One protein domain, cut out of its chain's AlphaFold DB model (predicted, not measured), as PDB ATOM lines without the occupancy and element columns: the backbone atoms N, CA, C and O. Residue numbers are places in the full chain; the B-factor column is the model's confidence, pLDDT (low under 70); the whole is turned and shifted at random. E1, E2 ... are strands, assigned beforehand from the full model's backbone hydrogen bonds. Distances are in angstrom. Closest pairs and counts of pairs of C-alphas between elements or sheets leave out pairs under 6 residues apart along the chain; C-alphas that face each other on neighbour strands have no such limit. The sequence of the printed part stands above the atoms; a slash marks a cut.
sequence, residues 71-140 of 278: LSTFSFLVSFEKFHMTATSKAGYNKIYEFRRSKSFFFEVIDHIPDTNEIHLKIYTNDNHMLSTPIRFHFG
ATOM      1  N   LEU A  71     -61.450 -31.335  -6.645       45.34
ATOM      2  CA  LEU A  71     -60.122 -31.229  -6.048       45.34
ATOM      3  C   LEU A  71     -59.620 -29.792  -6.195       45.34
ATOM      4  O   LEU A  71     -59.505 -29.272  -7.307       45.34
ATOM      5  N   SER A  72     -59.266 -29.171  -5.069       43.53
ATOM      6  CA  SER A  72     -58.499 -27.925  -5.065       43.53
ATOM      7  C   SER A  72     -57.197 -28.178  -5.833       43.53
ATOM      8  O   SER A  72     -56.368 -28.994  -5.418       43.53
ATOM      9  N   THR A  73     -57.057 -27.545  -6.993       56.25
ATOM     10  CA  THR A  73     -55.894 -27.709  -7.865       56.25
ATOM     11  C   THR A  73     -54.803 -26.784  -7.350       56.25
ATOM     12  O   THR A  73     -54.846 -25.582  -7.594       56.25
ATOM     13  N   PHE A  74     -53.842 -27.327  -6.610       64.06
ATOM     14  CA  PHE A  74     -52.663 -26.575  -6.203       64.06
ATOM     15  C   PHE A  74     -51.733 -26.460  -7.412       64.06
ATOM     16  O   PHE A  74     -51.423 -27.461  -8.049       64.06
ATOM     17  N   SER A  75     -51.298 -25.261  -7.783       69.12
ATOM     18  CA  SER A  75     -50.360 -25.100  -8.895       69.12
ATOM     19  C   SER A  75     -49.240 -24.161  -8.520       69.12
ATOM     20  O   SER A  75     -49.496 -23.168  -7.848       69.12
ATOM     21  N   PHE A  76     -48.038 -24.444  -9.000       77.19
ATOM     22  CA  PHE A  76     -46.916 -23.527  -8.871       77.19
ATOM     23  C   PHE A  76     -46.234 -23.321 -10.217       77.19
ATOM     24  O   PHE A  76     -46.283 -24.175 -11.113       77.19
ATOM     25  N   LEU A  77     -45.646 -22.143 -10.373       82.06
ATOM     26  CA  LEU A  77     -44.914 -21.764 -11.569       82.06
ATOM     27  C   LEU A  77     -43.481 -22.291 -11.447       82.06
ATOM     28  O   LEU A  77     -42.878 -22.194 -10.381       82.06
ATOM     29  N   VAL A  78     -42.931 -22.843 -12.524       84.94
ATOM     30  CA  VAL A  78     -41.518 -23.223 -12.609       84.94
ATOM     31  C   VAL A  78     -40.882 -22.463 -13.758       84.94
ATOM     32  O   VAL A  78     -41.296 -22.638 -14.901       84.94
ATOM     33  N   SER A  79     -39.877 -21.640 -13.483       86.38
ATOM     34  CA  SER A  79     -39.085 -20.962 -14.513       86.38
ATOM     35  C   SER A  79     -37.685 -21.557 -14.608       86.38
ATOM     36  O   SER A  79     -37.155 -22.089 -13.632       86.38
ATOM     37  N   PHE A  80     -37.093 -21.477 -15.801       87.00
ATOM     38  CA  PHE A  80     -35.739 -21.958 -16.049       87.00
ATOM     39  C   PHE A  80     -34.835 -20.796 -16.443       87.00
ATOM     40  O   PHE A  80     -35.054 -20.142 -17.466       87.00
ATOM     41  N   GLU A  81     -33.786 -20.573 -15.662       87.38
ATOM     42  CA  GLU A  81     -32.746 -19.601 -15.969       87.38
ATOM     43  C   GLU A  81     -31.476 -20.324 -16.409       87.38
ATOM     44  O   GLU A  81     -31.016 -21.269 -15.769       87.38
ATOM     45  N   LYS A  82     -30.910 -19.895 -17.536       86.94
ATOM     46  CA  LYS A  82     -29.668 -20.476 -18.036       86.94
ATOM     47  C   LYS A  82     -28.499 -19.752 -17.397       86.94
ATOM     48  O   LYS A  82     -28.436 -18.529 -17.471       86.94
ATOM     49  N   PHE A  83     -27.560 -20.499 -16.829       82.50
ATOM     50  CA  PHE A  83     -26.295 -19.928 -16.381       82.50
ATOM     51  C   PHE A  83     -25.142 -20.438 -17.244       82.50
ATOM     52  O   PHE A  83     -25.069 -21.611 -17.620       82.50
ATOM     53  N   HIS A  84     -24.203 -19.541 -17.522       65.31
ATOM     54  CA  HIS A  84     -22.941 -19.851 -18.177       65.31
ATOM     55  C   HIS A  84     -21.801 -19.297 -17.325       65.31
ATOM     56  O   HIS A  84     -21.818 -18.128 -16.954       65.31
ATOM     57  N   MET A  85     -20.789 -20.116 -17.023       57.84
ATOM     58  CA  MET A  85     -19.518 -19.590 -16.520       57.84
ATOM     59  C   MET A  85     -18.741 -19.001 -17.700       57.84
ATOM     60  O   MET A  85     -18.064 -19.717 -18.433       57.84
ATOM     61  N   THR A  86     -18.840 -17.689 -17.894       55.19
ATOM     62  CA  THR A  86     -18.032 -16.930 -18.853       55.19
ATOM     63  C   THR A  86     -16.852 -16.282 -18.139       55.19
ATOM     64  O   THR A  86     -16.874 -15.103 -17.809       55.19
ATOM     65  N   ALA A  87     -15.793 -17.051 -17.888       52.81
ATOM     66  CA  ALA A  87     -14.473 -16.479 -17.638       52.81
ATOM     67  C   ALA A  87     -13.390 -17.495 -18.011       52.81
ATOM     68  O   ALA A  87     -13.084 -18.424 -17.264       52.81
ATOM     69  N   THR A  88     -12.793 -17.279 -19.179       49.41
ATOM     70  CA  THR A  88     -11.634 -17.999 -19.724       49.41
ATOM     71  C   THR A  88     -10.408 -17.993 -18.798       49.41
ATOM     72  O   THR A  88      -9.506 -18.801 -18.990       49.41
ATOM     73  N   SER A  89     -10.376 -17.148 -17.762       54.06
ATOM     74  CA  SER A  89      -9.253 -17.011 -16.825       54.06
ATOM     75  C   SER A  89      -9.304 -17.921 -15.590       54.06
ATOM     76  O   SER A  89      -8.384 -17.881 -14.777       54.06
ATOM     77  N   LYS A  90     -10.332 -18.766 -15.427       54.53
ATOM     78  CA  LYS A  90     -10.435 -19.720 -14.302       54.53
ATOM     79  C   LYS A  90     -10.303 -21.176 -14.753       54.53
ATOM     80  O   LYS A  90     -11.094 -22.035 -14.358       54.53
ATOM     81  N   ALA A  91      -9.302 -21.448 -15.591       44.16
ATOM     82  CA  ALA A  91      -8.905 -22.800 -15.976       44.16
ATOM     83  C   ALA A  91      -8.527 -23.606 -14.716       44.16
ATOM     84  O   ALA A  91      -7.435 -23.466 -14.175       44.16
ATOM     85  N   GLY A  92      -9.488 -24.391 -14.217       51.81
ATOM     86  CA  GLY A  92      -9.359 -25.191 -12.996       51.81
ATOM     87  C   GLY A  92     -10.677 -25.613 -12.326       51.81
ATOM     88  O   GLY A  92     -10.658 -26.525 -11.504       51.81
ATOM     89  N   TYR A  93     -11.834 -25.022 -12.658       55.25
ATOM     90  CA  TYR A  93     -13.058 -25.235 -11.867       55.25
ATOM     91  C   TYR A  93     -14.066 -26.250 -12.437       55.25
ATOM     92  O   TYR A  93     -14.654 -26.062 -13.494       55.25
ATOM     93  N   ASN A  94     -14.259 -27.305 -11.635       56.59
ATOM     94  CA  ASN A  94     -15.424 -28.170 -11.408       56.59
ATOM     95  C   ASN A  94     -16.279 -28.599 -12.623       56.59
ATOM     96  O   ASN A  94     -17.050 -27.820 -13.181       56.59
ATOM     97  N   LYS A  95     -16.228 -29.905 -12.945       62.53
ATOM     98  CA  LYS A  95     -16.943 -30.557 -14.066       62.53
ATOM     99  C   LYS A  95     -18.437 -30.214 -14.134       62.53
ATOM    100  O   LYS A  95     -18.987 -30.234 -15.225       62.53
ATOM    101  N   ILE A  96     -19.054 -29.879 -12.998       66.62
ATOM    102  CA  ILE A  96     -20.482 -29.565 -12.865       66.62
ATOM    103  C   ILE A  96     -20.944 -28.394 -13.751       66.62
ATOM    104  O   ILE A  96     -22.082 -28.378 -14.205       66.62
ATOM    105  N   TYR A  97     -20.073 -27.430 -14.062       63.94
ATOM    106  CA  TYR A  97     -20.454 -26.255 -14.856       63.94
ATOM    107  C   TYR A  97     -20.337 -26.483 -16.374       63.94
ATOM    108  O   TYR A  97     -20.906 -25.723 -17.159       63.94
ATOM    109  N   GLU A  98     -19.654 -27.545 -16.814       67.19
ATOM    110  CA  GLU A  98     -19.451 -27.846 -18.231       67.19
ATOM    111  C   GLU A  98     -20.670 -28.578 -18.811       67.19
ATOM    112  O   GLU A  98     -20.824 -29.789 -18.649       67.19
ATOM    113  N   PHE A  99     -21.514 -27.858 -19.558       68.00
ATOM    114  CA  PHE A  99     -22.750 -28.410 -20.140       68.00
ATOM    115  C   PHE A  99     -22.529 -29.645 -21.032       68.00
ATOM    116  O   PHE A  99     -23.426 -30.473 -21.183       68.00
ATOM    117  N   ARG A 100     -21.336 -29.784 -21.631       69.81
ATOM    118  CA  ARG A 100     -20.967 -30.941 -22.463       69.81
ATOM    119  C   ARG A 100     -20.688 -32.204 -21.646       69.81
ATOM    120  O   ARG A 100     -20.791 -33.296 -22.195       69.81
ATOM    121  N   ARG A 101     -20.315 -32.072 -20.369       68.88
ATOM    122  CA  ARG A 101     -19.948 -33.201 -19.496       68.88
ATOM    123  C   ARG A 101     -20.975 -33.489 -18.410       68.88
ATOM    124  O   ARG A 101     -21.097 -34.642 -18.008       68.88
ATOM    125  N   SER A 102     -21.717 -32.488 -17.946       71.81
ATOM    126  CA  SER A 102     -22.783 -32.678 -16.963       71.81
ATOM    127  C   SER A 102     -23.905 -31.665 -17.121       71.81
ATOM    128  O   SER A 102     -23.674 -30.500 -17.441       71.81
ATOM    129  N   LYS A 103     -25.119 -32.115 -16.809       81.06
ATOM    130  CA  LYS A 103     -26.297 -31.262 -16.668       81.06
ATOM    131  C   LYS A 103     -26.510 -30.970 -15.191       81.06
ATOM    132  O   LYS A 103     -26.747 -31.895 -14.414       81.06
ATOM    133  N   SER A 104     -26.411 -29.707 -14.816       79.69
ATOM    134  CA  SER A 104     -26.586 -29.243 -13.447       79.69
ATOM    135  C   SER A 104     -27.856 -28.419 -13.328       79.69
ATOM    136  O   SER A 104     -28.209 -27.656 -14.229       79.69
ATOM    137  N   PHE A 105     -28.537 -28.614 -12.203       85.38
ATOM    138  CA  PHE A 105     -29.784 -27.953 -11.859       85.38
ATOM    139  C   PHE A 105     -29.660 -27.447 -10.426       85.38
ATOM    140  O   PHE A 105     -29.510 -28.243  -9.501       85.38
ATOM    141  N   PHE A 106     -29.708 -26.134 -10.252       85.31
ATOM    142  CA  PHE A 106     -29.862 -25.500  -8.947       85.31
ATOM    143  C   PHE A 106     -31.281 -24.967  -8.866       85.31
ATOM    144  O   PHE A 106     -31.818 -24.523  -9.876       85.31
ATOM    145  N   PHE A 107     -31.909 -25.032  -7.702       87.19
ATOM    146  CA  PHE A 107     -33.264 -24.531  -7.540       87.19
ATOM    147  C   PHE A 107     -33.344 -23.600  -6.343       87.19
ATOM    148  O   PHE A 107     -32.706 -23.820  -5.318       87.19
ATOM    149  N   GLU A 108     -34.147 -22.565  -6.508       85.81
ATOM    150  CA  GLU A 108     -34.445 -21.557  -5.511       85.81
ATOM    151  C   GLU A 108     -35.965 -21.474  -5.403       85.81
ATOM    152  O   GLU A 108     -36.672 -21.336  -6.409       85.81
ATOM    153  N   VAL A 109     -36.473 -21.630  -4.186       82.19
ATOM    154  CA  VAL A 109     -37.877 -21.345  -3.898       82.19
ATOM    155  C   VAL A 109     -37.947 -19.841  -3.691       82.19
ATOM    156  O   VAL A 109     -37.379 -19.345  -2.723       82.19
ATOM    157  N   ILE A 110     -38.570 -19.126  -4.626       75.88
ATOM    158  CA  ILE A 110     -38.725 -17.677  -4.508       75.88
ATOM    159  C   ILE A 110     -39.707 -17.405  -3.373       75.88
ATOM    160  O   ILE A 110     -40.723 -18.101  -3.252       75.88
ATOM    161  N   ASP A 111     -39.388 -16.401  -2.555       70.25
ATOM    162  CA  ASP A 111     -40.238 -15.967  -1.455       70.25
ATOM    163  C   ASP A 111     -41.677 -15.742  -1.922       70.25
ATOM    164  O   ASP A 111     -41.947 -15.249  -3.023       70.25
ATOM    165  N   HIS A 112     -42.614 -16.128  -1.060       66.00
ATOM    166  CA  HIS A 112     -44.035 -15.969  -1.309       66.00
ATOM    167  C   HIS A 112     -44.338 -14.484  -1.538       66.00
ATOM    168  O   HIS A 112     -44.201 -13.671  -0.624       66.00
ATOM    169  N   ILE A 113     -44.787 -14.127  -2.744       67.44
ATOM    170  CA  ILE A 113     -45.254 -12.768  -3.027       67.44
ATOM    171  C   ILE A 113     -46.504 -12.549  -2.163       67.44
ATOM    172  O   ILE A 113     -47.458 -13.327  -2.306       67.44
ATOM    173  N   PRO A 114     -46.519 -11.572  -1.238       54.00
ATOM    174  CA  PRO A 114     -47.695 -11.316  -0.416       54.00
ATOM    175  C   PRO A 114     -48.904 -11.077  -1.333       54.00
ATOM    176  O   PRO A 114     -48.773 -10.481  -2.398       54.00
ATOM    177  N   ASP A 115     -50.056 -11.630  -0.954       60.62
ATOM    178  CA  ASP A 115     -51.334 -11.561  -1.685       60.62
ATOM    179  C   ASP A 115     -51.490 -12.448  -2.940       60.62
ATOM    180  O   ASP A 115     -52.530 -12.402  -3.602       60.62
ATOM    181  N   THR A 116     -50.537 -13.342  -3.237       61.38
ATOM    182  CA  THR A 116     -50.711 -14.369  -4.285       61.38
ATOM    183  C   THR A 116     -50.465 -15.778  -3.741       61.38
ATOM    184  O   THR A 116     -49.425 -16.036  -3.157       61.38
ATOM    185  N   ASN A 117     -51.372 -16.736  -3.977       60.94
ATOM    186  CA  ASN A 117     -51.147 -18.160  -3.640       60.94
ATOM    187  C   ASN A 117     -50.144 -18.850  -4.597       60.94
ATOM    188  O   ASN A 117     -50.138 -20.077  -4.729       60.94
ATOM    189  N   GLU A 118     -49.352 -18.077  -5.343       66.56
ATOM    190  CA  GLU A 118     -48.460 -18.588  -6.373       66.56
ATOM    191  C   GLU A 118     -47.065 -18.806  -5.798       66.56
ATOM    192  O   GLU A 118     -46.266 -17.885  -5.659       66.56
ATOM    193  N   ILE A 119     -46.748 -20.065  -5.498       74.88
ATOM    194  CA  ILE A 119     -45.359 -20.457  -5.263       74.88
ATOM    195  C   ILE A 119     -44.633 -20.418  -6.614       74.88
ATOM    196  O   ILE A 119     -45.135 -20.945  -7.614       74.88
ATOM    197  N   HIS A 120     -43.454 -19.800  -6.664       81.25
ATOM    198  CA  HIS A 120     -42.619 -19.757  -7.861       81.25
ATOM    199  C   HIS A 120     -41.283 -20.454  -7.583       81.25
ATOM    200  O   HIS A 120     -40.497 -20.032  -6.738       81.25
ATOM    201  N   LEU A 121     -41.031 -21.551  -8.295       85.50
ATOM    202  CA  LEU A 121     -39.765 -22.272  -8.256       85.50
ATOM    203  C   LEU A 121     -38.893 -21.815  -9.423       85.50
ATOM    204  O   LEU A 121     -39.287 -21.931 -10.586       85.50
ATOM    205  N   LYS A 122     -37.684 -21.353  -9.129       87.31
ATOM    206  CA  LYS A 122     -36.711 -20.956 -10.142       87.31
ATOM    207  C   LYS A 122     -35.618 -22.004 -10.240       87.31
ATOM    208  O   LYS A 122     -34.975 -22.322  -9.245       87.31
ATOM    209  N   ILE A 123     -35.428 -22.569 -11.429       88.69
ATOM    210  CA  ILE A 123     -34.421 -23.598 -11.694       88.69
ATOM    211  C   ILE A 123     -33.327 -23.007 -12.580       88.69
ATOM    212  O   ILE A 123     -33.552 -22.695 -13.746       88.69
ATOM    213  N   TYR A 124     -32.118 -22.911 -12.050       87.06
ATOM    214  CA  TYR A 124     -30.929 -22.537 -12.796       87.06
ATOM    215  C   TYR A 124     -30.322 -23.781 -13.445       87.06
ATOM    216  O   TYR A 124     -30.041 -24.767 -12.761       87.06
ATOM    217  N   THR A 125     -30.095 -23.753 -14.754       85.75
ATOM    218  CA  THR A 125     -29.530 -24.889 -15.490       85.75
ATOM    219  C   THR A 125     -28.453 -24.477 -16.485       85.75
ATOM    220  O   THR A 125     -28.496 -23.393 -17.060       85.75
ATOM    221  N   ASN A 126     -27.483 -25.362 -16.709       81.69
ATOM    222  CA  ASN A 126     -26.527 -25.249 -17.811       81.69
ATOM    223  C   ASN A 126     -26.991 -26.010 -19.071       81.69
ATOM    224  O   ASN A 126     -26.267 -26.043 -20.065       81.69
ATOM    225  N   ASP A 127     -28.169 -26.648 -19.044       82.81
ATOM    226  CA  ASP A 127     -28.727 -27.350 -20.198       82.81
ATOM    227  C   ASP A 127     -29.346 -26.356 -21.191       82.81
ATOM    228  O   ASP A 127     -30.408 -25.772 -20.964       82.81
ATOM    229  N   ASN A 128     -28.693 -26.206 -22.341       78.56
ATOM    230  CA  ASN A 128     -29.132 -25.301 -23.402       78.56
ATOM    231  C   ASN A 128     -30.475 -25.693 -24.027       78.56
ATOM    232  O   ASN A 128     -31.144 -24.820 -24.587       78.56
ATOM    233  N   HIS A 129     -30.873 -26.964 -23.927       81.12
ATOM    234  CA  HIS A 129     -32.136 -27.462 -24.474       81.12
ATOM    235  C   HIS A 129     -33.342 -27.142 -23.590       81.12
ATOM    236  O   HIS A 129     -34.476 -27.276 -24.049       81.12
ATOM    237  N   MET A 130     -33.128 -26.712 -22.343       79.94
ATOM    238  CA  MET A 130     -34.229 -26.292 -21.486       79.94
ATOM    239  C   MET A 130     -34.808 -24.962 -21.972       79.94
ATOM    240  O   MET A 130     -34.085 -24.024 -22.326       79.94
ATOM    241  N   LEU A 131     -36.135 -24.897 -22.015       79.06
ATOM    242  CA  LEU A 131     -36.866 -23.699 -22.405       79.06
ATOM    243  C   LEU A 131     -36.959 -22.757 -21.209       79.06
ATOM    244  O   LEU A 131     -37.368 -23.170 -20.130       79.06
ATOM    245  N   SER A 132     -36.632 -21.483 -21.415       76.69
ATOM    246  CA  SER A 132     -36.731 -20.452 -20.372       76.69
ATOM    247  C   SER A 132     -38.166 -19.983 -20.115       76.69
ATOM    248  O   SER A 132     -38.415 -19.230 -19.179       76.69
ATOM    249  N   THR A 133     -39.125 -20.424 -20.935       82.19
ATOM    250  CA  THR A 133     -40.547 -20.127 -20.752       82.19
ATOM    251  C   THR A 133     -41.066 -20.806 -19.481       82.19
ATOM    252  O   THR A 133     -40.971 -22.036 -19.400       82.19
ATOM    253  N   PRO A 134     -41.634 -20.061 -18.513       82.12
ATOM    254  CA  PRO A 134     -42.170 -20.652 -17.297       82.12
ATOM    255  C   PRO A 134     -43.270 -21.677 -17.590       82.12
ATOM    256  O   PRO A 134     -44.165 -21.441 -18.401       82.12
ATOM    257  N   ILE A 135     -43.209 -22.816 -16.911       81.56
ATOM    258  CA  ILE A 135     -44.167 -23.914 -17.024       81.56
ATOM    259  C   ILE A 135     -44.984 -23.956 -15.735       81.56
ATOM    260  O   ILE A 135     -44.428 -24.012 -14.639       81.56
ATOM    261  N   ARG A 136     -46.314 -23.953 -15.852       79.50
ATOM    262  CA  ARG A 136     -47.203 -24.131 -14.700       79.50
ATOM    263  C   ARG A 136     -47.392 -25.618 -14.419       79.50
ATOM    264  O   ARG A 136     -47.874 -26.362 -15.274       79.50
ATOM    265  N   PHE A 137     -47.032 -26.046 -13.213       71.69
ATOM    266  CA  PHE A 137     -47.247 -27.410 -12.749       71.69
ATOM    267  C   PHE A 137     -48.495 -27.457 -11.877       71.69
ATOM    268  O   PHE A 137     -48.583 -26.762 -10.870       71.69
ATOM    269  N   HIS A 138     -49.460 -28.287 -12.269       66.00
ATOM    270  CA  HIS A 138     -50.696 -28.500 -11.521       66.00
ATOM    271  C   HIS A 138     -50.596 -29.796 -10.707       66.00
ATOM    272  O   HIS A 138     -50.565 -30.895 -11.260       66.00
ATOM    273  N   PHE A 139     -50.577 -29.665  -9.385       58.47
ATOM    274  CA  PHE A 139     -50.730 -30.746  -8.421       58.47
ATOM    275  C   PHE A 139     -52.217 -30.883  -8.079       58.47
ATOM    276  O   PHE A 139     -52.880 -29.943  -7.651       58.47
ATOM    277  N   GLY A 140     -52.774 -32.067  -8.317       52.28
ATOM    278  CA  GLY A 140     -54.213 -32.309  -8.161       52.28
ATOM    279  C   GLY A 140     -54.763 -33.312  -9.166       52.28
ATOM    280  O   GLY A 140     -55.737 -33.993  -8.879       52.28
TER     281      GLY A 140
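What this domain is: This is residues 71 to 140 of the 278 residues of the protein "JEMT01028054.1_cds_EXX55700.1_24331: PROVISIONAL" of Rhizophagus irregularis (strain DAOM 181602 / DAOM 197198 / MUCL 43194) (UniProt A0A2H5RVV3). With little regular structure, this is a strongly twisted four-stranded sheet, drawn out at one end by a long loop, residues 83 to 104, of which 86 to 92 stick out. The 70 printed residues hold E1, E2, E3, E4 along the chain; the mixed sheet's order is E2, E3, E1, E4. The class is all strand, with 26 residues in named elements. The whole is loose, radius of gyration of the C-alphas 15.6 A, spans 51 by 23 by 17 A.

Where its parts are: E1, residues 74 to 82, runs 26.6 A from (-52.663, -26.575, -6.203). E2 is 105 to 110, 15.5 A; E3 is 120 to 125, 16.0 A; E4 is 135 to 139, 12.8 A, ending at (-50.730, -30.746, -8.421).

How they stand to each other: E1 and E4 are antiparallel, N 78 to O 135 2.8 A. E1 and E3 are parallel, N 123 to O 79 2.8 A. E2 and E3 form an antiparallel hairpin, N 124 to O 106 2.7 A. Edge strands E2 and E4 are apart.

The domain as a whole: The farthest C-alphas, Leu 71 and Ser 89, are 53.9 A apart. The printed part has no cut. E1 to E2 is a long link of 22 residues. pLDDT is under 70 at 71 to 75, 84 to 101, 112 to 118 and 138 to 140.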